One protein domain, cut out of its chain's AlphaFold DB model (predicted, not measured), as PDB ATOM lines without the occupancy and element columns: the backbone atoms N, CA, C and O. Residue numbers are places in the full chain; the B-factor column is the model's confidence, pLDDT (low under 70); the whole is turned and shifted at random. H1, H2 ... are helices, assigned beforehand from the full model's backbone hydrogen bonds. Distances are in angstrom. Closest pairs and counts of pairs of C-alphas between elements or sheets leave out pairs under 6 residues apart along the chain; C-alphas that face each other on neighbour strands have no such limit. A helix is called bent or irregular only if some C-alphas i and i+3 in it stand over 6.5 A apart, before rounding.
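This is residues 18 to 186 of the 282 residues of an uncharacterized protein of Candidatus Altiarchaeales archaeon WOR_SM1_79 (UniProt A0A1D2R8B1). What is the main picture? Two long helices, H2 and H4, line two sides of the domain and stay apart, with the short helices H1 and H10 between them, touching both. Past a kink in H2, H3 reaches toward one end and touches H8, which meets H7 about perpendicular; H5 lies at the other end. What is it made of? The printed part has 169 residues with ten named helices, H1 to H10 along the chain, and no named strand: all helix, compact, radius of gyration of the C-alphas 17.6 A, spans 56 by 42 by 28 A.

What does the first helix touch? H1, residues 18 to 26, forms a helical hairpin with residues 32 to 40 of H2, residues 31 to 57, at a shallow tilt of 27 degrees; the closest C-alphas, Gly 24 and Phe 33, are 4.8 A apart. H2 is irregular, C-alphas 49 and 52 being 9.5 A apart, with a kink of 96 degrees near residue 50. H2 and H3, residues 60 to 74, touch only at the corner, the closest C-alphas, Ser 56 and Gly 62, 5.5 A apart. Which helix is the hub? H4, residues 84 to 109, touches H1, H5, residues 115 to 122, H6, residues 125 to 129, H9, residues 173 to 177, and H10, residues 179 to 186; with H10 the closest C-alphas are Leu 98 and Pro 179, 4.6 A. H4 and H5 form a helical hairpin, closest C-alphas Ile 108 and Leu 115, 6.3 A; H5 is irregular, C-alphas 117 and 120 being 7.1 A apart. What touches H8, residues 154 to 169? H3, H6, H9 and H7, residues 131 to 142, do; the closest C-alphas of H7 and H8, Pro 131 and Leu 160, are 4.8 A apart. How do the backbones run? Every O i to N i+4 pair is within hydrogen-bond range in H1, H3, H4, H6, H7, H8 and H10; it is 17 of 23 in H2, 1 of 4 in H5 and 0 of 1 in H9, where O i to N i+3 gives 3 of 5 for H5 and 2 of 2 for H9.

Where are the ends? C-alpha 18 begins H1 at (-9.817, 92.477, 79.493), and C-alpha 186 ends H10 at (-13.592, 106.702, 81.790). How long are the longer helices? First to last C-alpha, H4 measures 37.8 A, H2 33.3 A, H8 23.0 A and H3 21.0 A.

How large is it? The C-alphas farthest apart, Asn 76 and Ala 112, are 56.7 A apart, and the printed part has no cut. Which link is long? H7 to H8, 11 residues. Where is confidence low? Residues 27 to 32, 109, 111 to 123 and 147 to 151 are under 70.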
ATOM      1  N   PHE A  18      -9.296  92.675  78.143       76.94
ATOM      2  CA  PHE A  18      -9.817  92.477  79.493       76.94
ATOM      3  C   PHE A  18      -9.519  91.070  80.032       76.94
ATOM      4  O   PHE A  18      -9.445  90.884  81.240       76.94
ATOM      5  N   TYR A  19      -9.321  90.084  79.151       78.62
ATOM      6  CA  TYR A  19      -8.956  88.723  79.536       78.62
ATOM      7  C   TYR A  19      -7.570  88.635  80.210       78.62
ATOM      8  O   TYR A  19      -7.545  88.199  81.355       78.62
ATOM      9  N   PRO A  20      -6.445  89.067  79.599       76.12
ATOM     10  CA  PRO A  20      -5.128  88.980  80.231       76.12
ATOM     11  C   PRO A  20      -5.041  89.818  81.510       76.12
ATOM     12  O   PRO A  20      -4.366  89.415  82.449       76.12
ATOM     13  N   LEU A  21      -5.785  90.932  81.596       78.31
ATOM     14  CA  LEU A  21      -5.926  91.686  82.843       78.31
ATOM     15  C   LEU A  21      -6.542  90.823  83.955       78.31
ATOM     16  O   LEU A  21      -6.033  90.809  85.067       78.31
ATOM     17  N   GLN A  22      -7.630  90.104  83.675       78.00
ATOM     18  CA  GLN A  22      -8.255  89.230  84.669       78.00
ATOM     19  C   GLN A  22      -7.392  88.019  85.004       78.00
ATOM     20  O   GLN A  22      -7.223  87.703  86.175       78.00
ATOM     21  N   ASP A  23      -6.822  87.377  83.990       76.88
ATOM     22  CA  ASP A  23      -5.962  86.204  84.144       76.88
ATOM     23  C   ASP A  23      -4.756  86.539  85.032       76.88
ATOM     24  O   ASP A  23      -4.518  85.857  86.029       76.88
ATOM     25  N   GLY A  24      -4.075  87.660  84.761       75.06
ATOM     26  CA  GLY A  24      -2.955  88.145  85.570       75.06
ATOM     27  C   GLY A  24      -3.360  88.572  86.984       75.06
ATOM     28  O   GLY A  24      -2.604  88.355  87.923       75.06
ATOM     29  N   LEU A  25      -4.562  89.129  87.172       75.44
ATOM     30  CA  LEU A  25      -5.075  89.438  88.512       75.44
ATOM     31  C   LEU A  25      -5.414  88.170  89.310       75.44
ATOM     32  O   LEU A  25      -5.219  88.161  90.518       75.44
ATOM     33  N   THR A  26      -5.905  87.109  88.662       72.88
ATOM     34  CA  THR A  26      -6.334  85.872  89.346       72.88
ATOM     35  C   THR A  26      -5.230  84.853  89.600       72.88
ATOM     36  O   THR A  26      -5.309  84.122  90.583       72.88
ATOM     37  N   THR A  27      -4.199  84.800  88.757       69.31
ATOM     38  CA  THR A  27      -3.075  83.852  88.892       69.31
ATOM     39  C   THR A  27      -1.999  84.321  89.881       69.31
ATOM     40  O   THR A  27      -1.017  83.617  90.113       69.31
ATOM     41  N   GLY A  28      -2.215  85.476  90.524       64.31
ATOM     42  CA  GLY A  28      -1.286  86.102  91.463       64.31
ATOM     43  C   GLY A  28      -0.255  86.988  90.758       64.31
ATOM     44  O   GLY A  28      -0.022  86.870  89.558       64.31
ATOM     45  N   PHE A  29       0.380  87.890  91.514       66.56
ATOM     46  CA  PHE A  29       1.389  88.861  91.051       66.56
ATOM     47  C   PHE A  29       2.730  88.206  90.614       66.56
ATOM     48  O   PHE A  29       3.805  88.639  91.025       66.56
ATOM     49  N   GLY A  30       2.691  87.126  89.829       65.88
ATOM     50  CA  GLY A  30       3.856  86.451  89.246       65.88
ATOM     51  C   GLY A  30       4.322  87.083  87.926       65.88
ATOM     52  O   GLY A  30       3.859  88.153  87.540       65.88
ATOM     53  N   GLY A  31       5.218  86.414  87.187       61.88
ATOM     54  CA  GLY A  31       5.805  86.943  85.939       61.88
ATOM     55  C   GLY A  31       4.784  87.379  84.872       61.88
ATOM     56  O   GLY A  31       4.986  88.395  84.212       61.88
ATOM     57  N   TYR A  32       3.637  86.697  84.786       67.25
ATOM     58  CA  TYR A  32       2.536  87.030  83.869       67.25
ATOM     59  C   TYR A  32       1.814  88.352  84.197       67.25
ATOM     60  O   TYR A  32       1.099  88.900  83.356       67.25
ATOM     61  N   PHE A  33       1.995  88.896  85.404       70.56
ATOM     62  CA  PHE A  33       1.383  90.159  85.820       70.56
ATOM     63  C   PHE A  33       2.006  91.371  85.110       70.56
ATOM     64  O   PHE A  33       1.299  92.321  84.766       70.56
ATOM     65  N   ILE A  34       3.316  91.330  84.839       74.12
ATOM     66  CA  ILE A  34       4.026  92.407  84.130       74.12
ATOM     67  C   ILE A  34       3.536  92.492  82.679       74.12
ATOM     68  O   ILE A  34       3.213  93.584  82.204       74.12
ATOM     69  N   ASP A  35       3.386  91.344  82.014       73.81
ATOM     70  CA  ASP A  35       2.852  91.266  80.650       73.81
ATOM     71  C   ASP A  35       1.406  91.783  80.578       73.81
ATOM     72  O   ASP A  35       1.046  92.542  79.670       73.81
ATOM     73  N   ALA A  36       0.580  91.443  81.576       75.50
ATOM     74  CA  ALA A  36      -0.791  91.934  81.679       75.50
ATOM     75  C   ALA A  36      -0.852  93.463  81.859       75.50
ATOM     76  O   ALA A  36      -1.641  94.125  81.177       75.50
ATOM     77  N   ILE A  37      -0.007  94.046  82.721       79.94
ATOM     78  CA  ILE A  37       0.079  95.507  82.903       79.94
ATOM     79  C   ILE A  37       0.500  96.193  81.609       79.94
ATOM     80  O   ILE A  37      -0.104  97.198  81.227       79.94
ATOM     81  N   PHE A  38       1.526  95.675  80.938       82.56
ATOM     82  CA  PHE A  38       2.043  96.284  79.718       82.56
ATOM     83  C   PHE A  38       0.974  96.324  78.619       82.56
ATOM     84  O   PHE A  38       0.756  97.365  77.994       82.56
ATOM     85  N   LEU A  39       0.225  95.230  78.449       80.94
ATOM     86  CA  LEU A  39      -0.894  95.164  77.510       80.94
ATOM     87  C   LEU A  39      -2.004  96.153  77.880       80.94
ATOM     88  O   LEU A  39      -2.507  96.870  77.012       80.94
ATOM     89  N   VAL A  40      -2.374  96.232  79.161       82.19
ATOM     90  CA  VAL A  40      -3.389  97.182  79.640       82.19
ATOM     91  C   VAL A  40      -2.954  98.610  79.354       82.19
ATOM     92  O   VAL A  40      -3.758  99.361  78.813       82.19
ATOM     93  N   LEU A  41      -1.696  98.962  79.624       85.31
ATOM     94  CA  LEU A  41      -1.144 100.292  79.369       85.31
ATOM     95  C   LEU A  41      -1.180 100.645  77.880       85.31
ATOM     96  O   LEU A  41      -1.648 101.729  77.524       85.31
ATOM     97  N   ILE A  42      -0.769  99.724  77.003       86.19
ATOM     98  CA  ILE A  42      -0.880  99.905  75.546       86.19
ATOM     99  C   ILE A  42      -2.333 100.176  75.158       86.19
ATOM    100  O   ILE A  42      -2.619 101.107  74.403       86.19
ATOM    101  N   VAL A  43      -3.271  99.398  75.691       82.62
ATOM    102  CA  VAL A  43      -4.690  99.564  75.376       82.62
ATOM    103  C   VAL A  43      -5.246 100.864  75.949       82.62
ATOM    104  O   VAL A  43      -6.014 101.529  75.258       82.62
ATOM    105  N   THR A  44      -4.837 101.295  77.143       85.56
ATOM    106  CA  THR A  44      -5.198 102.613  77.686       85.56
ATOM    107  C   THR A  44      -4.735 103.723  76.752       85.56
ATOM    108  O   THR A  44      -5.522 104.611  76.429       85.56
ATOM    109  N   VAL A  45      -3.492 103.656  76.266       88.00
ATOM    110  CA  VAL A  45      -2.950 104.629  75.305       88.00
ATOM    111  C   VAL A  45      -3.765 104.610  74.013       88.00
ATOM    112  O   VAL A  45      -4.179 105.667  73.537       88.00
ATOM    113  N   LEU A  46      -4.097 103.431  73.482       85.75
ATOM    114  CA  LEU A  46      -4.953 103.306  72.300       85.75
ATOM    115  C   LEU A  46      -6.361 103.872  72.528       85.75
ATOM    116  O   LEU A  46      -6.912 104.491  71.623       85.75
ATOM    117  N   ILE A  47      -6.940 103.705  73.718       85.56
ATOM    118  CA  ILE A  47      -8.240 104.286  74.085       85.56
ATOM    119  C   ILE A  47      -8.137 105.806  74.217       85.56
ATOM    120  O   ILE A  47      -9.063 106.508  73.832       85.56
ATOM    121  N   ILE A  48      -7.033 106.351  74.717       86.75
ATOM    122  CA  ILE A  48      -6.825 107.805  74.742       86.75
ATOM    123  C   ILE A  48      -6.668 108.341  73.311       86.75
ATOM    124  O   ILE A  48      -7.167 109.414  72.988       86.75
ATOM    125  N   ILE A  49      -6.048 107.590  72.404       88.12
ATOM    126  CA  ILE A  49      -5.894 108.025  71.010       88.12
ATOM    127  C   ILE A  49      -7.217 107.915  70.237       88.12
ATOM    128  O   ILE A  49      -7.622 108.855  69.560       88.12
ATOM    129  N   LEU A  50      -7.906 106.778  70.324       84.75
ATOM    130  CA  LEU A  50      -9.069 106.447  69.488       84.75
ATOM    131  C   LEU A  50     -10.411 106.663  70.197       84.75
ATOM    132  O   LEU A  50     -11.466 106.587  69.573       84.75
ATOM    133  N   GLY A  51     -10.413 106.875  71.507       85.06
ATOM    134  CA  GLY A  51     -11.628 106.920  72.307       85.06
ATOM    135  C   GLY A  51     -12.385 105.599  72.273       85.06
ATOM    136  O   GLY A  51     -11.825 104.502  72.265       85.06
ATOM    137  N   ARG A  52     -13.712 105.710  72.226       87.31
ATOM    138  CA  ARG A  52     -14.632 104.566  72.271       87.31
ATOM    139  C   ARG A  52     -15.008 104.003  70.890       87.31
ATOM    140  O   ARG A  52     -15.975 103.249  70.780       87.31
ATOM    141  N   ILE A  53     -14.227 104.311  69.849       86.62
ATOM    142  CA  ILE A  53     -14.452 103.850  68.461       86.62
ATOM    143  C   ILE A  53     -14.498 102.318  68.359       86.62
ATOM    144  O   ILE A  53     -15.284 101.768  67.583       86.62
ATOM    145  N   TRP A  54     -13.717 101.613  69.187       80.62
ATOM    146  CA  TRP A  54     -13.627 100.150  69.170       80.62
ATOM    147  C   TRP A  54     -14.982  99.452  69.320       80.62
ATOM    148  O   TRP A  54     -15.217  98.441  68.661       80.62
ATOM    149  N   CYS A  55     -15.889  99.986  70.147       80.75
ATOM    150  CA  CYS A  55     -17.193  99.365  70.385       80.75
ATOM    151  C   CYS A  55     -18.085  99.341  69.135       80.75
ATOM    152  O   CYS A  55     -18.927  98.452  69.032       80.75
ATOM    153  N   SER A  56     -17.926 100.301  68.215       81.06
ATOM    154  CA  SER A  56     -18.765 100.417  67.015       81.06
ATOM    155  C   SER A  56     -18.086  99.896  65.750       81.06
ATOM    156  O   SER A  56     -18.773  99.343  64.903       81.06
ATOM    157  N   TRP A  57     -16.769 100.074  65.608       81.50
ATOM    158  CA  TRP A  57     -16.058  99.780  64.355       81.50
ATOM    159  C   TRP A  57     -15.306  98.447  64.365       81.50
ATOM    160  O   TRP A  57     -15.176  97.807  63.327       81.50
ATOM    161  N   ILE A  58     -14.787  98.033  65.524       79.44
ATOM    162  CA  ILE A  58     -13.872  96.884  65.624       79.44
ATOM    163  C   ILE A  58     -14.566  95.682  66.268       79.44
ATOM    164  O   ILE A  58     -14.317  94.540  65.888       79.44
ATOM    165  N   CYS A  59     -15.442  95.926  67.246       79.88
ATOM    166  CA  CYS A  59     -16.068  94.867  68.021       79.88
ATOM    167  C   CYS A  59     -17.031  94.025  67.156       79.88
ATOM    168  O   CYS A  59     -18.062  94.547  66.720       79.88
ATOM    169  N   PRO A  60     -16.792  92.707  66.988       79.38
ATOM    170  CA  PRO A  60     -17.690  91.833  66.222       79.38
ATOM    171  C   PRO A  60     -19.083  91.751  66.857       79.38
ATOM    172  O   PRO A  60     -20.095  91.604  66.178       79.38
ATOM    173  N   PHE A  61     -19.144  91.906  68.178       79.62
ATOM    174  CA  PHE A  61     -20.389  91.903  68.926       79.62
ATOM    175  C   PHE A  61     -21.188  93.206  68.768       79.62
ATOM    176  O   PHE A  61     -22.412  93.204  68.882       79.62
ATOM    177  N   GLY A  62     -20.515  94.326  68.488       82.31
ATOM    178  CA  GLY A  62     -21.175  95.570  68.087       82.31
ATOM    179  C   GLY A  62     -21.894  95.387  66.753       82.31
ATOM    180  O   GLY A  62     -23.092  95.643  66.663       82.31
ATOM    181  N   PHE A  63     -21.193  94.822  65.768       83.62
ATOM    182  CA  PHE A  63     -21.756  94.501  64.456       83.62
ATOM    183  C   PHE A  63     -22.953  93.537  64.541       83.62
ATOM    184  O   PHE A  63     -23.977  93.764  63.904       83.62
ATOM    185  N   MET A  64     -22.887  92.506  65.391       84.44
ATOM    186  CA  MET A  64     -24.030  91.607  65.626       84.44
ATOM    187  C   MET A  64     -25.260  92.329  66.193       84.44
ATOM    188  O   MET A  64     -26.382  92.046  65.779       84.44
ATOM    189  N   GLN A  65     -25.074  93.294  67.098       86.56
ATOM    190  CA  GLN A  65     -26.183  94.103  67.627       86.56
ATOM    191  C   GLN A  65     -26.792  95.022  66.564       86.56
ATOM    192  O   GLN A  65     -28.000  95.273  66.581       86.56
ATOM    193  N   GLU A  66     -25.976  95.526  65.639       85.25
ATOM    194  CA  GLU A  66     -26.464  96.292  64.491       85.25
ATOM    195  C   GLU A  66     -27.248  95.407  63.528       85.25
ATOM    196  O   GLU A  66     -28.368  95.761  63.178       85.25
ATOM    197  N   LEU A  67     -26.748  94.209  63.219       87.50
ATOM    198  CA  LEU A  67     -27.460  93.246  62.381       87.50
ATOM    199  C   LEU A  67     -28.817  92.846  62.986       87.50
ATOM    200  O   LEU A  67     -29.819  92.788  62.276       87.50
ATOM    201  N   LEU A  68     -28.880  92.625  64.305       86.69
ATOM    202  CA  LEU A  68     -30.144  92.394  65.019       86.69
ATOM    203  C   LEU A  68     -31.076  93.610  64.935       86.69
ATOM    204  O   LEU A  68     -32.287  93.456  64.767       86.69
ATOM    205  N   SER A  69     -30.521  94.821  65.018       85.19
ATOM    206  CA  SER A  69     -31.286  96.064  64.882       85.19
ATOM    207  C   SER A  69     -31.839  96.248  63.466       85.19
ATOM    208  O   SER A  69     -32.969  96.718  63.320       85.19
ATOM    209  N   ASP A  70     -31.089  95.844  62.443       85.31
ATOM    210  CA  ASP A  70     -31.500  95.889  61.040       85.31
ATOM    211  C   ASP A  70     -32.552  94.824  60.728       85.31
ATOM    212  O   ASP A  70     -33.549  95.115  60.065       85.31
ATOM    213  N   LEU A  71     -32.405  93.613  61.275       88.06
ATOM    214  CA  LEU A  71     -33.425  92.567  61.186       88.06
ATOM    215  C   LEU A  71     -34.748  93.028  61.811       88.06
ATOM    216  O   LEU A  71     -35.819  92.857  61.231       88.06
ATOM    217  N   ARG A  72     -34.675  93.683  62.966       88.00
ATOM    218  CA  ARG A  72     -35.816  94.290  63.655       88.00
ATOM    219  C   ARG A  72     -36.454  95.434  62.854       88.00
ATOM    220  O   ARG A  72     -37.680  95.521  62.813       88.00
ATOM    221  N   ASN A  73     -35.652  96.276  62.190       84.38
ATOM    222  CA  ASN A  73     -36.157  97.297  61.258       84.38
ATOM    223  C   ASN A  73     -36.892  96.645  60.079       84.38
ATOM    224  O   ASN A  73     -37.976  97.086  59.712       84.38
ATOM    225  N   LYS A  74     -36.348  95.551  59.529       88.81
ATOM    226  CA  LYS A  74     -36.982  94.774  58.453       88.81
ATOM    227  C   LYS A  74     -38.309  94.143  58.892       88.81
ATOM    228  O   LYS A  74     -39.228  94.036  58.086       88.81
ATOM    229  N   LEU A  75     -38.426  93.779  60.169       87.69
ATOM    230  CA  LEU A  75     -39.665  93.312  60.799       87.69
ATOM    231  C   LEU A  75     -40.632  94.457  61.175       87.69
ATOM    232  O   LEU A  75     -41.686  94.188  61.742       87.69
ATOM    233  N   ASN A  76     -40.311  95.719  60.857       85.31
ATOM    234  CA  ASN A  76     -41.106  96.919  61.163       85.31
ATOM    235  C   ASN A  76     -41.440  97.116  62.655       85.31
ATOM    236  O   ASN A  76     -42.414  97.787  63.000       85.31
ATOM    237  N   ILE A  77     -40.629  96.571  63.562       86.25
ATOM    238  CA  ILE A  77     -40.820  96.761  65.004       86.25
ATOM    239  C   ILE A  77     -40.122  98.073  65.404       86.25
ATOM    240  O   ILE A  77     -38.966  98.273  65.022       86.25
ATOM    241  N   PRO A  78     -40.750  98.998  66.156       79.44
ATOM    242  CA  PRO A  78     -40.113 100.245  66.595       79.44
ATOM    243  C   PRO A  78     -39.125 100.017  67.758       79.44
ATOM    244  O   PRO A  78     -39.340  99.118  68.572       79.44
ATOM    245  N   PRO A  79     -38.004 100.770  67.841       82.38
ATOM    246  CA  PRO A  79     -36.987 100.505  68.859       82.38
ATOM    247  C   PRO A  79     -37.454 101.039  70.194       82.38
ATOM    248  O   PRO A  79     -37.938 102.172  70.276       82.38
ATOM    249  N   LEU A  80     -37.239 100.263  71.254       83.81
ATOM    250  CA  LEU A  80     -37.492 100.744  72.596       83.81
ATOM    251  C   LEU A  80     -36.386 101.732  72.967       83.81
ATOM    252  O   LEU A  80     -35.228 101.361  73.177       83.81
ATOM    253  N   ARG A  81     -36.738 103.017  73.027       81.69
ATOM    254  CA  ARG A  81     -35.836 104.043  73.552       81.69
ATOM    255  C   ARG A  81     -35.897 104.030  75.062       81.69
ATOM    256  O   ARG A  81     -36.962 104.184  75.658       81.69
ATOM    257  N   LEU A  82     -34.737 103.871  75.680       82.19
ATOM    258  CA  LEU A  82     -34.632 103.912  77.130       82.19
ATOM    259  C   LEU A  82     -34.880 105.335  77.616       82.19
ATOM    260  O   LEU A  82     -34.309 106.271  77.065       82.19
ATOM    261  N   LYS A  83     -35.693 105.498  78.664       84.75
ATOM    262  CA  LYS A  83     -35.832 106.782  79.369       84.75
ATOM    263  C   LYS A  83     -34.522 107.146  80.076       84.75
ATOM    264  O   LYS A  83     -33.722 106.264  80.390       84.75
ATOM    265  N   TRP A  84     -34.348 108.428  80.398       81.75
ATOM    266  CA  TRP A  84     -33.164 108.941  81.098       81.75
ATOM    267  C   TRP A  84     -32.823 108.145  82.368       81.75
ATOM    268  O   TRP A  84     -31.687 107.706  82.516       81.75
ATOM    269  N   THR A  85     -33.821 107.821  83.200       84.88
ATOM    270  CA  THR A  85     -33.650 107.010  84.421       84.88
ATOM    271  C   THR A  85     -32.995 105.656  84.151       84.88
ATOM    272  O   THR A  85     -32.064 105.265  84.846       84.88
ATOM    273  N   HIS A  86     -33.435 104.953  83.104       86.06
ATOM    274  CA  HIS A  86     -32.887 103.641  82.760       86.06
ATOM    275  C   HIS A  86     -31.465 103.765  82.212       86.06
ATOM    276  O   HIS A  86     -30.625 102.922  82.500       86.06
ATOM    277  N   ARG A  87     -31.159 104.826  81.455       83.94
ATOM    278  CA  ARG A  87     -29.793 105.071  80.967       83.94
ATOM    279  C   ARG A  87     -28.827 105.359  82.116       83.94
ATOM    280  O   ARG A  87     -27.727 104.815  82.122       83.94
ATOM    281  N   VAL A  88     -29.249 106.160  83.097       85.75
ATOM    282  CA  VAL A  88     -28.462 106.434  84.310       85.75
ATOM    283  C   VAL A  88     -28.247 105.151  85.113       85.75
ATOM    284  O   VAL A  88     -27.110 104.855  85.476       85.75
ATOM    285  N   LEU A  89     -29.296 104.344  85.303       88.75
ATOM    286  CA  LEU A  89     -29.189 103.049  85.977       88.75
ATOM    287  C   LEU A  89     -28.216 102.112  85.252       88.75
ATOM    288  O   LEU A  89     -27.310 101.576  85.876       88.75
ATOM    289  N   LEU A  90     -28.339 101.948  83.931       87.31
ATOM    290  CA  LEU A  90     -27.420 101.104  83.159       87.31
ATOM    291  C   LEU A  90     -25.979 101.614  83.227       87.31
ATOM    292  O   LEU A  90     -25.054 100.807  83.267       87.31
ATOM    293  N   ARG A  91     -25.773 102.935  83.289       85.94
ATOM    294  CA  ARG A  91     -24.443 103.518  83.491       85.94
ATOM    295  C   ARG A  91     -23.875 103.153  84.865       85.94
ATOM    296  O   ARG A  91     -22.706 102.789  84.946       85.94
ATOM    297  N   GLN A  92     -24.683 103.214  85.920       88.94
ATOM    298  CA  GLN A  92     -24.272 102.784  87.258       88.94
ATOM    299  C   GLN A  92     -23.986 101.282  87.298       88.94
ATOM    300  O   GLN A  92     -22.936 100.884  87.786       88.94
ATOM    301  N   VAL A  93     -24.856 100.459  86.707       89.62
ATOM    302  CA  VAL A  93     -24.670  99.004  86.600       89.62
ATOM    303  C   VAL A  93     -23.384  98.668  85.843       89.62
ATOM    304  O   VAL A  93     -22.622  97.823  86.294       89.62
ATOM    305  N   LYS A  94     -23.077  99.367  84.744       89.62
ATOM    306  CA  LYS A  94     -21.815  99.229  83.995       89.62
ATOM    307  C   LYS A  94     -20.590  99.441  84.890       89.62
ATOM    308  O   LYS A  94     -19.658  98.638  84.853       89.62
ATOM    309  N   TYR A  95     -20.585 100.510  85.691       89.56
ATOM    310  CA  TYR A  95     -19.482 100.801  86.613       89.56
ATOM    311  C   TYR A  95     -19.460  99.856  87.820       89.56
ATOM    312  O   TYR A  95     -18.380  99.468  88.252       89.56
ATOM    313  N   ALA A  96     -20.621  99.411  88.307       90.00
ATOM    314  CA  ALA A  96     -20.719  98.402  89.355       90.00
ATOM    315  C   ALA A  96     -20.148  97.056  88.886       90.00
ATOM    316  O   ALA A  96     -19.316  96.480  89.574       90.00
ATOM    317  N   ILE A  97     -20.512  96.584  87.689       87.88
ATOM    318  CA  ILE A  97     -19.960  95.350  87.106       87.88
ATOM    319  C   ILE A  97     -18.445  95.479  86.933       87.88
ATOM    320  O   ILE A  97     -17.716  94.552  87.271       87.88
ATOM    321  N   LEU A  98     -17.946  96.622  86.448       87.19
ATOM    322  CA  LEU A  98     -16.503  96.865  86.362       87.19
ATOM    323  C   LEU A  98     -15.840  96.781  87.745       87.19
ATOM    324  O   LEU A  98     -14.853  96.072  87.899       87.19
ATOM    325  N   PHE A  99     -16.402  97.448  88.752       88.69
ATOM    326  CA  PHE A  99     -15.870  97.441  90.112       88.69
ATOM    327  C   PHE A  99     -15.856  96.032  90.719       88.69
ATOM    328  O   PHE A  99     -14.812  95.573  91.174       88.69
ATOM    329  N   PHE A 100     -16.977  95.307  90.660       87.44
ATOM    330  CA  PHE A 100     -17.079  93.950  91.197       87.44
ATOM    331  C   PHE A 100     -16.203  92.953  90.440       87.44
ATOM    332  O   PHE A 100     -15.590  92.100  91.070       87.44
ATOM    333  N   THR A 101     -16.097  93.050  89.111       83.94
ATOM    334  CA  THR A 101     -15.219  92.148  88.342       83.94
ATOM    335  C   THR A 101     -13.753  92.336  88.708       83.94
ATOM    336  O   THR A 101     -13.055  91.341  88.867       83.94
ATOM    337  N   VAL A 102     -13.295  93.576  88.898       83.50
ATOM    338  CA  VAL A 102     -11.927  93.863  89.352       83.50
ATOM    339  C   VAL A 102     -11.723  93.417  90.802       83.50
ATOM    340  O   VAL A 102     -10.722  92.771  91.097       83.50
ATOM    341  N   LEU A 103     -12.680  93.698  91.690       85.12
ATOM    342  CA  LEU A 103     -12.609  93.319  93.102       85.12
ATOM    343  C   LEU A 103     -12.540  91.798  93.276       85.12
ATOM    344  O   LEU A 103     -11.646  91.314  93.958       85.12
ATOM    345  N   ILE A 104     -13.411  91.048  92.594       82.56
ATOM    346  CA  ILE A 104     -13.403  89.578  92.611       82.56
ATOM    347  C   ILE A 104     -12.085  89.042  92.047       82.56
ATOM    348  O   ILE A 104     -11.488  88.150  92.647       82.56
ATOM    349  N   SER A 105     -11.595  89.597  90.931       78.31
ATOM    350  CA  SER A 105     -10.313  89.176  90.355       78.31
ATOM    351  C   SER A 105      -9.140  89.392  91.321       78.31
ATOM    352  O   SER A 105      -8.306  88.502  91.449       78.31
ATOM    353  N   ILE A 106      -9.101  90.516  92.044       78.38
ATOM    354  CA  ILE A 106      -8.064  90.795  93.054       78.38
ATOM    355  C   ILE A 106      -8.201  89.858  94.260       78.38
ATOM    356  O   ILE A 106      -7.201  89.315  94.725       78.38
ATOM    357  N   SER A 107      -9.419  89.641  94.764       76.12
ATOM    358  CA  SER A 107      -9.656  88.772  95.924       76.12
ATOM    359  C   SER A 107      -9.216  87.326  95.680       76.12
ATOM    360  O   SER A 107      -8.703  86.695  96.598       76.12
ATOM    361  N   ILE A 108      -9.378  86.814  94.456       73.56
ATOM    362  CA  ILE A 108      -8.948  85.457  94.076       73.56
ATOM    363  C   ILE A 108      -7.419  85.367  93.925       73.56
ATOM    364  O   ILE A 108      -6.835  84.329  94.234       73.56
ATOM    365  N   GLY A 109      -6.766  86.444  93.475       68.75
ATOM    366  CA  GLY A 109      -5.314  86.488  93.273       68.75
ATOM    367  C   GLY A 109      -4.481  86.548  94.552       68.75
ATOM    368  O   GLY A 109      -3.297  86.210  94.533       68.75
ATOM    369  N   ILE A 110      -5.069  86.967  95.677       71.81
ATOM    370  CA  ILE A 110      -4.373  87.018  96.966       71.81
ATOM    371  C   ILE A 110      -4.300  85.597  97.536       71.81
ATOM    372  O   ILE A 110      -5.228  85.109  98.180       71.81
ATOM    373  N   SER A 111      -3.151  84.946  97.347       61.72
ATOM    374  CA  SER A 111      -2.871  83.587  97.841       61.72
ATOM    375  C   SER A 111      -3.028  83.439  99.364       61.72
ATOM    376  O   SER A 111      -3.213  82.331  99.855       61.72
ATOM    377  N   ALA A 112      -3.011  84.547 100.117       57.88
ATOM    378  CA  ALA A 112      -3.224  84.571 101.565       57.88
ATOM    379  C   ALA A 112      -4.682  84.298 101.999       57.88
ATOM    380  O   ALA A 112      -4.911  83.987 103.164       57.88
ATOM    381  N   LEU A 113      -5.667  84.392 101.095       59.06
ATOM    382  CA  LEU A 113      -7.080  84.131 101.408       59.06
ATOM    383  C   LEU A 113      -7.471  82.645 101.297       59.06
ATOM    384  O   LEU A 113      -8.604  82.301 101.617       59.06
ATOM    385  N   GLY A 114      -6.572  81.757 100.849       55.34
ATOM    386  CA  GLY A 114      -6.834  80.308 100.782       55.34
ATOM    387  C   GLY A 114      -7.954  79.891  99.815       55.34
ATOM    388  O   GLY A 114      -8.402  78.750  99.844       55.34
ATOM    389  N   LEU A 115      -8.414  80.792  98.938       57.59
ATOM    390  CA  LEU A 115      -9.515  80.576  97.985       57.59
ATOM    391  C   LEU A 115      -9.076  79.858  96.691       57.59
ATOM    392  O   LEU A 115      -9.756  79.944  95.663       57.59
ATOM    393  N   THR A 116      -7.948  79.146  96.724       54.66
ATOM    394  CA  THR A 116      -7.343  78.478  95.559       54.66
ATOM    395  C   THR A 116      -8.259  77.421  94.934       54.66
ATOM    396  O   THR A 116      -8.311  77.289  93.716       54.66
ATOM    397  N   GLU A 117      -9.090  76.757  95.737       51.72
ATOM    398  CA  GLU A 117     -10.072  75.760  95.277       51.72
ATOM    399  C   GLU A 117     -11.187  76.366  94.394       51.72
ATOM    400  O   GLU A 117     -11.759  75.698  93.536       51.72
ATOM    401  N   THR A 118     -11.490  77.663  94.548       53.66
ATOM    402  CA  THR A 118     -12.544  78.350  93.766       53.66
ATOM    403  C   THR A 118     -12.050  78.966  92.454       53.66
ATOM    404  O   THR A 118     -12.847  79.500  91.670       53.66
ATOM    405  N   GLN A 119     -10.747  78.855  92.177       53.56
ATOM    406  CA  GLN A 119     -10.102  79.411  90.989       53.56
ATOM    407  C   GLN A 119     -10.668  78.808  89.700       53.56
ATOM    408  O   GLN A 119     -10.944  79.540  88.755       53.56
ATOM    409  N   ALA A 120     -10.960  77.505  89.657       54.12
ATOM    410  CA  ALA A 120     -11.436  76.863  88.428       54.12
ATOM    411  C   ALA A 120     -12.804  77.393  87.941       54.12
ATOM    412  O   ALA A 120     -13.049  77.473  86.734       54.12
ATOM    413  N   THR A 121     -13.689  77.805  88.858       58.28
ATOM    414  CA  THR A 121     -15.064  78.220  88.520       58.28
ATOM    415  C   THR A 121     -15.188  79.735  88.318       58.28
ATOM    416  O   THR A 121     -15.933  80.182  87.438       58.28
ATOM    417  N   PHE A 122     -14.432  80.533  89.084       62.34
ATOM    418  CA  PHE A 122     -14.532  82.000  89.101       62.34
ATOM    419  C   PHE A 122     -13.290  82.753  88.599       62.34
ATOM    420  O   PHE A 122     -13.318  83.982  88.617       62.34
ATOM    421  N   ALA A 123     -12.247  82.085  88.082       63.28
ATOM    422  CA  ALA A 123     -11.031  82.750  87.578       63.28
ATOM    423  C   ALA A 123     -11.290  83.849  86.530       63.28
ATOM    424  O   ALA A 123     -10.475  84.744  86.350       63.28
ATOM    425  N   LEU A 124     -12.430  83.823  85.830       75.19
ATOM    426  CA  LEU A 124     -12.752  84.801  84.788       75.19
ATOM    427  C   LEU A 124     -14.183  85.330  84.947       75.19
ATOM    428  O   LEU A 124     -15.073  84.956  84.170       75.19
ATOM    429  N   PRO A 125     -14.441  86.215  85.928       77.38
ATOM    430  CA  PRO A 125     -15.799  86.647  86.253       77.38
ATOM    431  C   PRO A 125     -16.470  87.381  85.084       77.38
ATOM    432  O   PRO A 125     -17.669  87.231  84.857       77.38
ATOM    433  N   PHE A 126     -15.705  88.111  84.261       79.44
ATOM    434  CA  PHE A 126     -16.274  88.772  83.082       79.44
ATOM    435  C   PHE A 126     -16.599  87.785  81.967       79.44
ATOM    436  O   PHE A 126     -17.646  87.913  81.341       79.44
ATOM    437  N   CYS A 127     -15.754  86.782  81.725       78.69
ATOM    438  CA  CYS A 127     -16.026  85.771  80.706       78.69
ATOM    439  C   CYS A 127     -17.312  84.980  80.989       78.69
ATOM    440  O   CYS A 127     -17.963  84.559  80.038       78.69
ATOM    441  N   GLN A 128     -17.698  84.807  82.258       78.75
ATOM    442  CA  GLN A 128     -18.965  84.156  82.626       78.75
ATOM    443  C   GLN A 128     -20.187  85.045  82.364       78.75
ATOM    444  O   GLN A 128     -21.233  84.553  81.949       78.75
ATOM    445  N   VAL A 129     -20.050  86.357  82.569       81.12
ATOM    446  CA  VAL A 129     -21.117  87.342  82.327       81.12
ATOM    447  C   VAL A 129     -21.195  87.724  80.840       81.12
ATOM    448  O   VAL A 129     -22.221  88.203  80.366       81.12
ATOM    449  N   CYS A 130     -20.128  87.513  80.071       84.56
ATOM    450  CA  CYS A 130     -20.040  87.934  78.679       84.56
ATOM    451  C   CYS A 130     -20.847  87.010  77.736       84.56
ATOM    452  O   CYS A 130     -20.472  85.851  77.549       84.56
ATOM    453  N   PRO A 131     -21.878  87.515  77.028       82.75
ATOM    454  CA  PRO A 131     -22.659  86.748  76.057       82.75
ATOM    455  C   PRO A 131     -21.825  86.329  74.843       82.75
ATOM    456  O   PRO A 131     -22.189  85.381  74.151       82.75
ATOM    457  N   ALA A 132     -20.679  86.980  74.598       79.88
ATOM    458  CA  ALA A 132     -19.753  86.566  73.550       79.88
ATOM    459  C   ALA A 132     -19.227  85.142  73.786       79.88
ATOM    460  O   ALA A 132     -18.997  84.431  72.814       79.88
ATOM    461  N   LYS A 133     -19.091  84.702  75.049       80.94
ATOM    462  CA  LYS A 133     -18.725  83.318  75.374       80.94
ATOM    463  C   LYS A 133     -19.737  82.351  74.766       80.94
ATOM    464  O   LYS A 133     -19.355  81.561  73.918       80.94
ATOM    465  N   GLY A 134     -21.016  82.485  75.131       82.50
ATOM    466  CA  GLY A 134     -22.085  81.614  74.631       82.50
ATOM    467  C   GLY A 134     -22.248  81.676  73.112       82.50
ATOM    468  O   GLY A 134     -22.386  80.641  72.464       82.50
ATOM    469  N   PHE A 135     -22.176  82.878  72.530       83.25
ATOM    470  CA  PHE A 135     -22.298  83.063  71.083       83.25
ATOM    471  C   PHE A 135     -21.182  82.349  70.310       83.25
ATOM    472  O   PHE A 135     -21.471  81.574  69.401       83.25
ATOM    473  N   PHE A 136     -19.915  82.586  70.666       79.50
ATOM    474  CA  PHE A 136     -18.788  82.012  69.929       79.50
ATOM    475  C   PHE A 136     -18.671  80.500  70.128       79.50
ATOM    476  O   PHE A 136     -18.417  79.795  69.153       79.50
ATOM    477  N   THR A 137     -18.953  79.982  71.328       80.00
ATOM    478  CA  THR A 137     -18.944  78.531  71.563       80.00
ATOM    479  C   THR A 137     -20.020  77.815  70.748       80.00
ATOM    480  O   THR A 137     -19.718  76.812  70.110       80.00
ATOM    481  N   ILE A 138     -21.250  78.347  70.690       82.06
ATOM    482  CA  ILE A 138     -22.327  77.756  69.874       82.06
ATOM    483  C   ILE A 138     -21.989  77.863  68.385       82.06
ATOM    484  O   ILE A 138     -22.170  76.907  67.635       82.06
ATOM    485  N   PHE A 139     -21.458  79.007  67.950       82.00
ATOM    486  CA  PHE A 139     -21.058  79.203  66.559       82.00
ATOM    487  C   PHE A 139     -19.981  78.196  66.119       82.00
ATOM    488  O   PHE A 139     -20.072  77.640  65.027       82.00
ATOM    489  N   GLN A 140     -18.996  77.903  66.974       76.50
ATOM    490  CA  GLN A 140     -17.954  76.906  66.700       76.50
ATOM    491  C   GLN A 140     -18.447  75.456  66.799       76.50
ATOM    492  O   GLN A 140     -17.947  74.613  66.057       76.50
ATOM    493  N   GLN A 141     -19.430  75.165  67.658       79.75
ATOM    494  CA  GLN A 141     -20.092  73.855  67.709       79.75
ATOM    495  C   GLN A 141     -20.875  73.574  66.422       79.75
ATOM    496  O   GLN A 141     -20.735  72.504  65.839       79.75
ATOM    497  N   ILE A 142     -21.646  74.553  65.934       79.88
ATOM    498  CA  ILE A 142     -22.348  74.450  64.641       79.88
ATOM    499  C   ILE A 142     -21.338  74.329  63.492       79.88
ATOM    500  O   ILE A 142     -21.565  73.584  62.542       79.88
ATOM    501  N   GLY A 143     -20.209  75.037  63.587       77.69
ATOM    502  CA  GLY A 143     -19.115  74.979  62.618       77.69
ATOM    503  C   GLY A 143     -18.258  73.708  62.669       77.69
ATOM    504  O   GLY A 143     -17.318  73.613  61.886       77.69
ATOM    505  N   GLY A 144     -18.539  72.759  63.571       74.75
ATOM    506  CA  GLY A 144     -17.818  71.484  63.679       74.75
ATOM    507  C   GLY A 144     -16.382  71.581  64.206       74.75
ATOM    508  O   GLY A 144     -15.628  70.623  64.067       74.75
ATOM    509  N   ILE A 145     -15.989  72.719  64.790       74.62
ATOM    510  CA  ILE A 145     -14.624  72.959  65.292       74.62
ATOM    511  C   ILE A 145     -14.457  72.380  66.707       74.62
ATOM    512  O   ILE A 145     -13.431  71.795  67.022       74.62
ATOM    513  N   ILE A 146     -15.490  72.503  67.549       71.00
ATOM    514  CA  ILE A 146     -15.489  72.035  68.946       71.00
ATOM    515  C   ILE A 146     -16.507  70.892  69.089       71.00
ATOM    516  O   ILE A 146     -17.614  71.010  68.551       71.00
ATOM    517  N   PRO A 147     -16.202  69.807  69.831       68.31
ATOM    518  CA  PRO A 147     -17.146  68.715  70.031       68.31
ATOM    519  C   PRO A 147     -18.440  69.188  70.729       68.31
ATOM    520  O   PRO A 147     -18.393  69.982  71.678       68.31
ATOM    521  N   PRO A 148     -19.616  68.657  70.335       61.59
ATOM    522  CA  PRO A 148     -20.912  69.022  70.921       61.59
ATOM    523  C   PRO A 148     -21.053  68.625  72.402       61.59
ATOM    524  O   PRO A 148     -22.005  69.032  73.059       61.59
ATOM    525  N   SER A 149     -20.100  67.862  72.950       54.81
ATOM    526  CA  SER A 149     -20.033  67.465  74.360       54.81
ATOM    527  C   SER A 149     -19.481  68.544  75.296       54.81
ATOM    528  O   SER A 149     -19.489  68.348  76.511       54.81
ATOM    529  N   THR A 150     -19.005  69.684  74.778       66.81
ATOM    530  CA  THR A 150     -18.582  70.796  75.643       66.81
ATOM    531  C   THR A 150     -19.800  71.375  76.358       66.81
ATOM    532  O   THR A 150     -20.645  72.031  75.746       66.81
ATOM    533  N   THR A 151     -19.892  71.125  77.663       65.56
ATOM    534  CA  THR A 151     -20.971  71.611  78.522       65.56
ATOM    535  C   THR A 151     -20.895  73.132  78.631       65.56
ATOM    536  O   THR A 151     -20.079  73.699  79.359       65.56
ATOM    537  N   LEU A 152     -21.760  73.833  77.893       73.00
ATOM    538  CA  LEU A 152     -21.969  75.249  78.160       73.00
ATOM    539  C   LEU A 152     -22.616  75.388  79.544       73.00
ATOM    540  O   LEU A 152     -23.650  74.763  79.791       73.00
ATOM    541  N   PRO A 153     -22.072  76.226  80.442       76.31
ATOM    542  CA  PRO A 153     -22.735  76.485  81.709       76.31
ATOM    543  C   PRO A 153     -24.103  77.120  81.436       76.31
ATOM    544  O   PRO A 153     -24.213  78.020  80.598       76.31
ATOM    545  N   PHE A 154     -25.136  76.703  82.177       80.88
ATOM    546  CA  PHE A 154     -26.498  77.249  82.059       80.88
ATOM    547  C   PHE A 154     -26.527  78.785  82.102       80.88
ATOM    548  O   PHE A 154     -27.299  79.415  81.381       80.88
ATOM    549  N   ILE A 155     -25.620  79.390  82.875       80.81
ATOM    550  CA  ILE A 155     -25.430  80.842  82.976       80.81
ATOM    551  C   ILE A 155     -25.100  81.470  81.613       80.81
ATOM    552  O   ILE A 155     -25.663  82.505  81.273       80.81
ATOM    553  N   ALA A 156     -24.231  80.854  80.805       80.81
ATOM    554  CA  ALA A 156     -23.845  81.401  79.502       80.81
ATOM    555  C   ALA A 156     -25.001  81.353  78.492       80.81
ATOM    556  O   ALA A 156     -25.181  82.301  77.730       80.81
ATOM    557  N   ILE A 157     -25.805  80.285  78.515       83.94
ATOM    558  CA  ILE A 157     -27.003  80.156  77.670       83.94
ATOM    559  C   ILE A 157     -28.048  81.190  78.093       83.94
ATOM    560  O   ILE A 157     -28.567  81.924  77.254       83.94
ATOM    561  N   PHE A 158     -28.312  81.295  79.397       87.25
ATOM    562  CA  PHE A 158     -29.252  82.269  79.943       87.25
ATOM    563  C   PHE A 158     -28.843  83.707  79.596       87.25
ATOM    564  O   PHE A 158     -29.655  84.471  79.077       87.25
ATOM    565  N   MET A 159     -27.569  84.061  79.797       85.31
ATOM    566  CA  MET A 159     -27.042  85.385  79.453       85.31
ATOM    567  C   MET A 159     -27.096  85.657  77.950       85.31
ATOM    568  O   MET A 159     -27.390  86.785  77.558       85.31
ATOM    569  N   LEU A 160     -26.860  84.653  77.098       86.62
ATOM    570  CA  LEU A 160     -26.986  84.798  75.650       86.62
ATOM    571  C   LEU A 160     -28.438  85.055  75.229       86.62
ATOM    572  O   LEU A 160     -28.684  85.986  74.464       86.62
ATOM    573  N   LEU A 161     -29.398  84.279  75.735       88.19
ATOM    574  CA  LEU A 161     -30.823  84.466  75.436       88.19
ATOM    575  C   LEU A 161     -31.320  85.824  75.934       88.19
ATOM    576  O   LEU A 161     -31.965  86.563  75.187       88.19
ATOM    577  N   PHE A 162     -30.957  86.190  77.166       89.50
ATOM    578  CA  PHE A 162     -31.256  87.499  77.733       89.50
ATOM    579  C   PHE A 162     -30.653  88.627  76.887       89.50
ATOM    580  O   PHE A 162     -31.314  89.629  76.604       89.50
ATOM    581  N   PHE A 163     -29.415  88.457  76.428       86.38
ATOM    582  CA  PHE A 163     -28.756  89.412  75.552       86.38
ATOM    583  C   PHE A 163     -29.452  89.537  74.187       86.38
ATOM    584  O   PHE A 163     -29.699  90.657  73.745       86.38
ATOM    585  N   ILE A 164     -29.799  88.430  73.522       87.69
ATOM    586  CA  ILE A 164     -30.489  88.463  72.222       87.69
ATOM    587  C   ILE A 164     -31.835  89.171  72.372       87.69
ATOM    588  O   ILE A 164     -32.148  90.068  71.591       87.69
ATOM    589  N   PHE A 165     -32.594  88.822  73.413       89.25
ATOM    590  CA  PHE A 165     -33.877  89.446  73.709       89.25
ATOM    591  C   PHE A 165     -33.723  90.956  73.938       89.25
ATOM    592  O   PHE A 165     -34.337  91.764  73.244       89.25
ATOM    593  N   THR A 166     -32.845  91.370  74.853       87.00
ATOM    594  CA  THR A 166     -32.635  92.795  75.166       87.00
ATOM    595  C   THR A 166     -32.063  93.585  73.991       87.00
ATOM    596  O   THR A 166     -32.514  94.705  73.741       87.00
ATOM    597  N   SER A 167     -31.128  93.011  73.229       85.81
ATOM    598  CA  SER A 167     -30.564  93.627  72.024       85.81
ATOM    599  C   SER A 167     -31.578  93.743  70.889       85.81
ATOM    600  O   SER A 167     -31.440  94.629  70.045       85.81
ATOM    601  N   PHE A 168     -32.579  92.863  70.837       86.12
ATOM    602  CA  PHE A 168     -33.643  92.955  69.846       86.12
ATOM    603  C   PHE A 168     -34.575  94.134  70.135       86.12
ATOM    604  O   PHE A 168     -34.992  94.812  69.207       86.12
ATOM    605  N   PHE A 169     -34.878  94.451  71.396       85.75
ATOM    606  CA  PHE A 169     -35.724  95.612  71.713       85.75
ATOM    607  C   PHE A 169     -34.943  96.923  71.801       85.75
ATOM    608  O   PHE A 169     -35.442  97.975  71.392       85.75
ATOM    609  N   THR A 170     -33.719  96.873  72.327       84.19
ATOM    610  CA  THR A 170     -32.887  98.052  72.576       84.19
ATOM    611  C   THR A 170     -31.595  97.990  71.769       84.19
ATOM    612  O   THR A 170     -30.817  97.043  71.855       84.19
ATOM    613  N   ARG A 171     -31.339  99.047  70.993       84.81
ATOM    614  CA  ARG A 171     -30.128  99.160  70.168       84.81
ATOM    615  C   ARG A 171     -28.878  99.148  71.051       84.81
ATOM    616  O   ARG A 171     -28.831  99.853  72.059       84.81
ATOM    617  N   MET A 172     -27.876  98.366  70.646       83.81
ATOM    618  CA  MET A 172     -26.560  98.277  71.295       83.81
ATOM    619  C   MET A 172     -26.618  98.119  72.833       83.81
ATOM    620  O   MET A 172     -25.838  98.743  73.561       83.81
ATOM    621  N   PHE A 173     -27.544  97.301  73.349       88.00
ATOM    622  CA  PHE A 173     -27.748  97.129  74.792       88.00
ATOM    623  C   PHE A 173     -26.475  96.717  75.535       88.00
ATOM    624  O   PHE A 173     -26.128  97.310  76.556       88.00
ATOM    625  N   TRP A 174     -25.730  95.746  75.005       87.44
ATOM    626  CA  TRP A 174     -24.536  95.238  75.677       87.44
ATOM    627  C   TRP A 174     -23.446  96.289  75.784       87.44
ATOM    628  O   TRP A 174     -22.778  96.385  76.809       87.44
ATOM    629  N   CYS A 175     -23.306  97.151  74.778       85.75
ATOM    630  CA  CYS A 175     -22.350  98.251  74.834       85.75
ATOM    631  C   CYS A 175     -22.655  99.226  75.987       85.75
ATOM    632  O   CYS A 175     -21.746  99.927  76.428       85.75
ATOM    633  N   ARG A 176     -23.889  99.266  76.513       87.06
ATOM    634  CA  ARG A 176     -24.268 100.086  77.678       87.06
ATOM    635  C   ARG A 176     -23.891  99.456  79.018       87.06
ATOM    636  O   ARG A 176     -23.666 100.205  79.958       87.06
ATOM    637  N   VAL A 177     -23.807  98.127  79.096       87.88
ATOM    638  CA  VAL A 177     -23.588  97.367  80.346       87.88
ATOM    639  C   VAL A 177     -22.175  96.781  80.433       87.88
ATOM    640  O   VAL A 177     -21.670  96.521  81.520       87.88
ATOM    641  N   CYS A 178     -21.510  96.602  79.293       87.62
ATOM    642  CA  CYS A 178     -20.210  95.953  79.207       87.62
ATOM    643  C   CYS A 178     -19.150  96.692  80.053       87.62
ATOM    644  O   CYS A 178     -18.890  97.873  79.784       87.62
ATOM    645  N   PRO A 179     -18.473  96.018  81.005       86.00
ATOM    646  CA  PRO A 179     -17.422  96.620  81.825       86.00
ATOM    647  C   PRO A 179     -16.260  97.132  80.972       86.00
ATOM    648  O   PRO A 179     -15.744  98.208  81.241       86.00
ATOM    649  N   MET A 180     -15.924  96.460  79.864       84.62
ATOM    650  CA  MET A 180     -14.932  96.959  78.902       84.62
ATOM    651  C   MET A 180     -15.326  98.338  78.348       84.62
ATOM    652  O   MET A 180     -14.512  99.254  78.276       84.62
ATOM    653  N   GLY A 181     -16.608  98.517  78.014       86.38
ATOM    654  CA  GLY A 181     -17.148  99.808  77.595       86.38
ATOM    655  C   GLY A 181     -17.163 100.842  78.723       86.38
ATOM    656  O   GLY A 181     -17.052 102.031  78.445       86.38
ATOM    657  N   GLY A 182     -17.276 100.404  79.980       87.12
ATOM    658  CA  GLY A 182     -17.119 101.242  81.170       87.12
ATOM    659  C   GLY A 182     -15.695 101.759  81.330       87.12
ATOM    660  O   GLY A 182     -15.507 102.963  81.468       87.12
ATOM    661  N   TYR A 183     -14.707 100.877  81.204       87.88
ATOM    662  CA  TYR A 183     -13.293 101.240  81.232       87.88
ATOM    663  C   TYR A 183     -12.955 102.259  80.139       87.88
ATOM    664  O   TYR A 183     -12.373 103.304  80.415       87.88
ATOM    665  N   MET A 184     -13.412 102.014  78.907       87.62
ATOM    666  CA  MET A 184     -13.221 102.962  77.806       87.62
ATOM    667  C   MET A 184     -13.937 104.296  78.046       87.62
ATOM    668  O   MET A 184     -13.403 105.343  77.699       87.62
ATOM    669  N   ALA A 185     -15.133 104.275  78.645       87.62
ATOM    670  CA  ALA A 185     -15.907 105.482  78.936       87.62
ATOM    671  C   ALA A 185     -15.196 106.429  79.922       87.62
ATOM    672  O   ALA A 185     -15.337 107.642  79.778       87.62
ATOM    673  N   LEU A 186     -14.390 105.896  80.854       87.56
ATOM    674  CA  LEU A 186     -13.592 106.702  81.790       87.56
ATOM    675  C   LEU A 186     -12.560 107.582  81.070       87.56
ATOM    676  O   LEU A 186     -12.341 108.724  81.465       87.56
TER     677      LEU A 186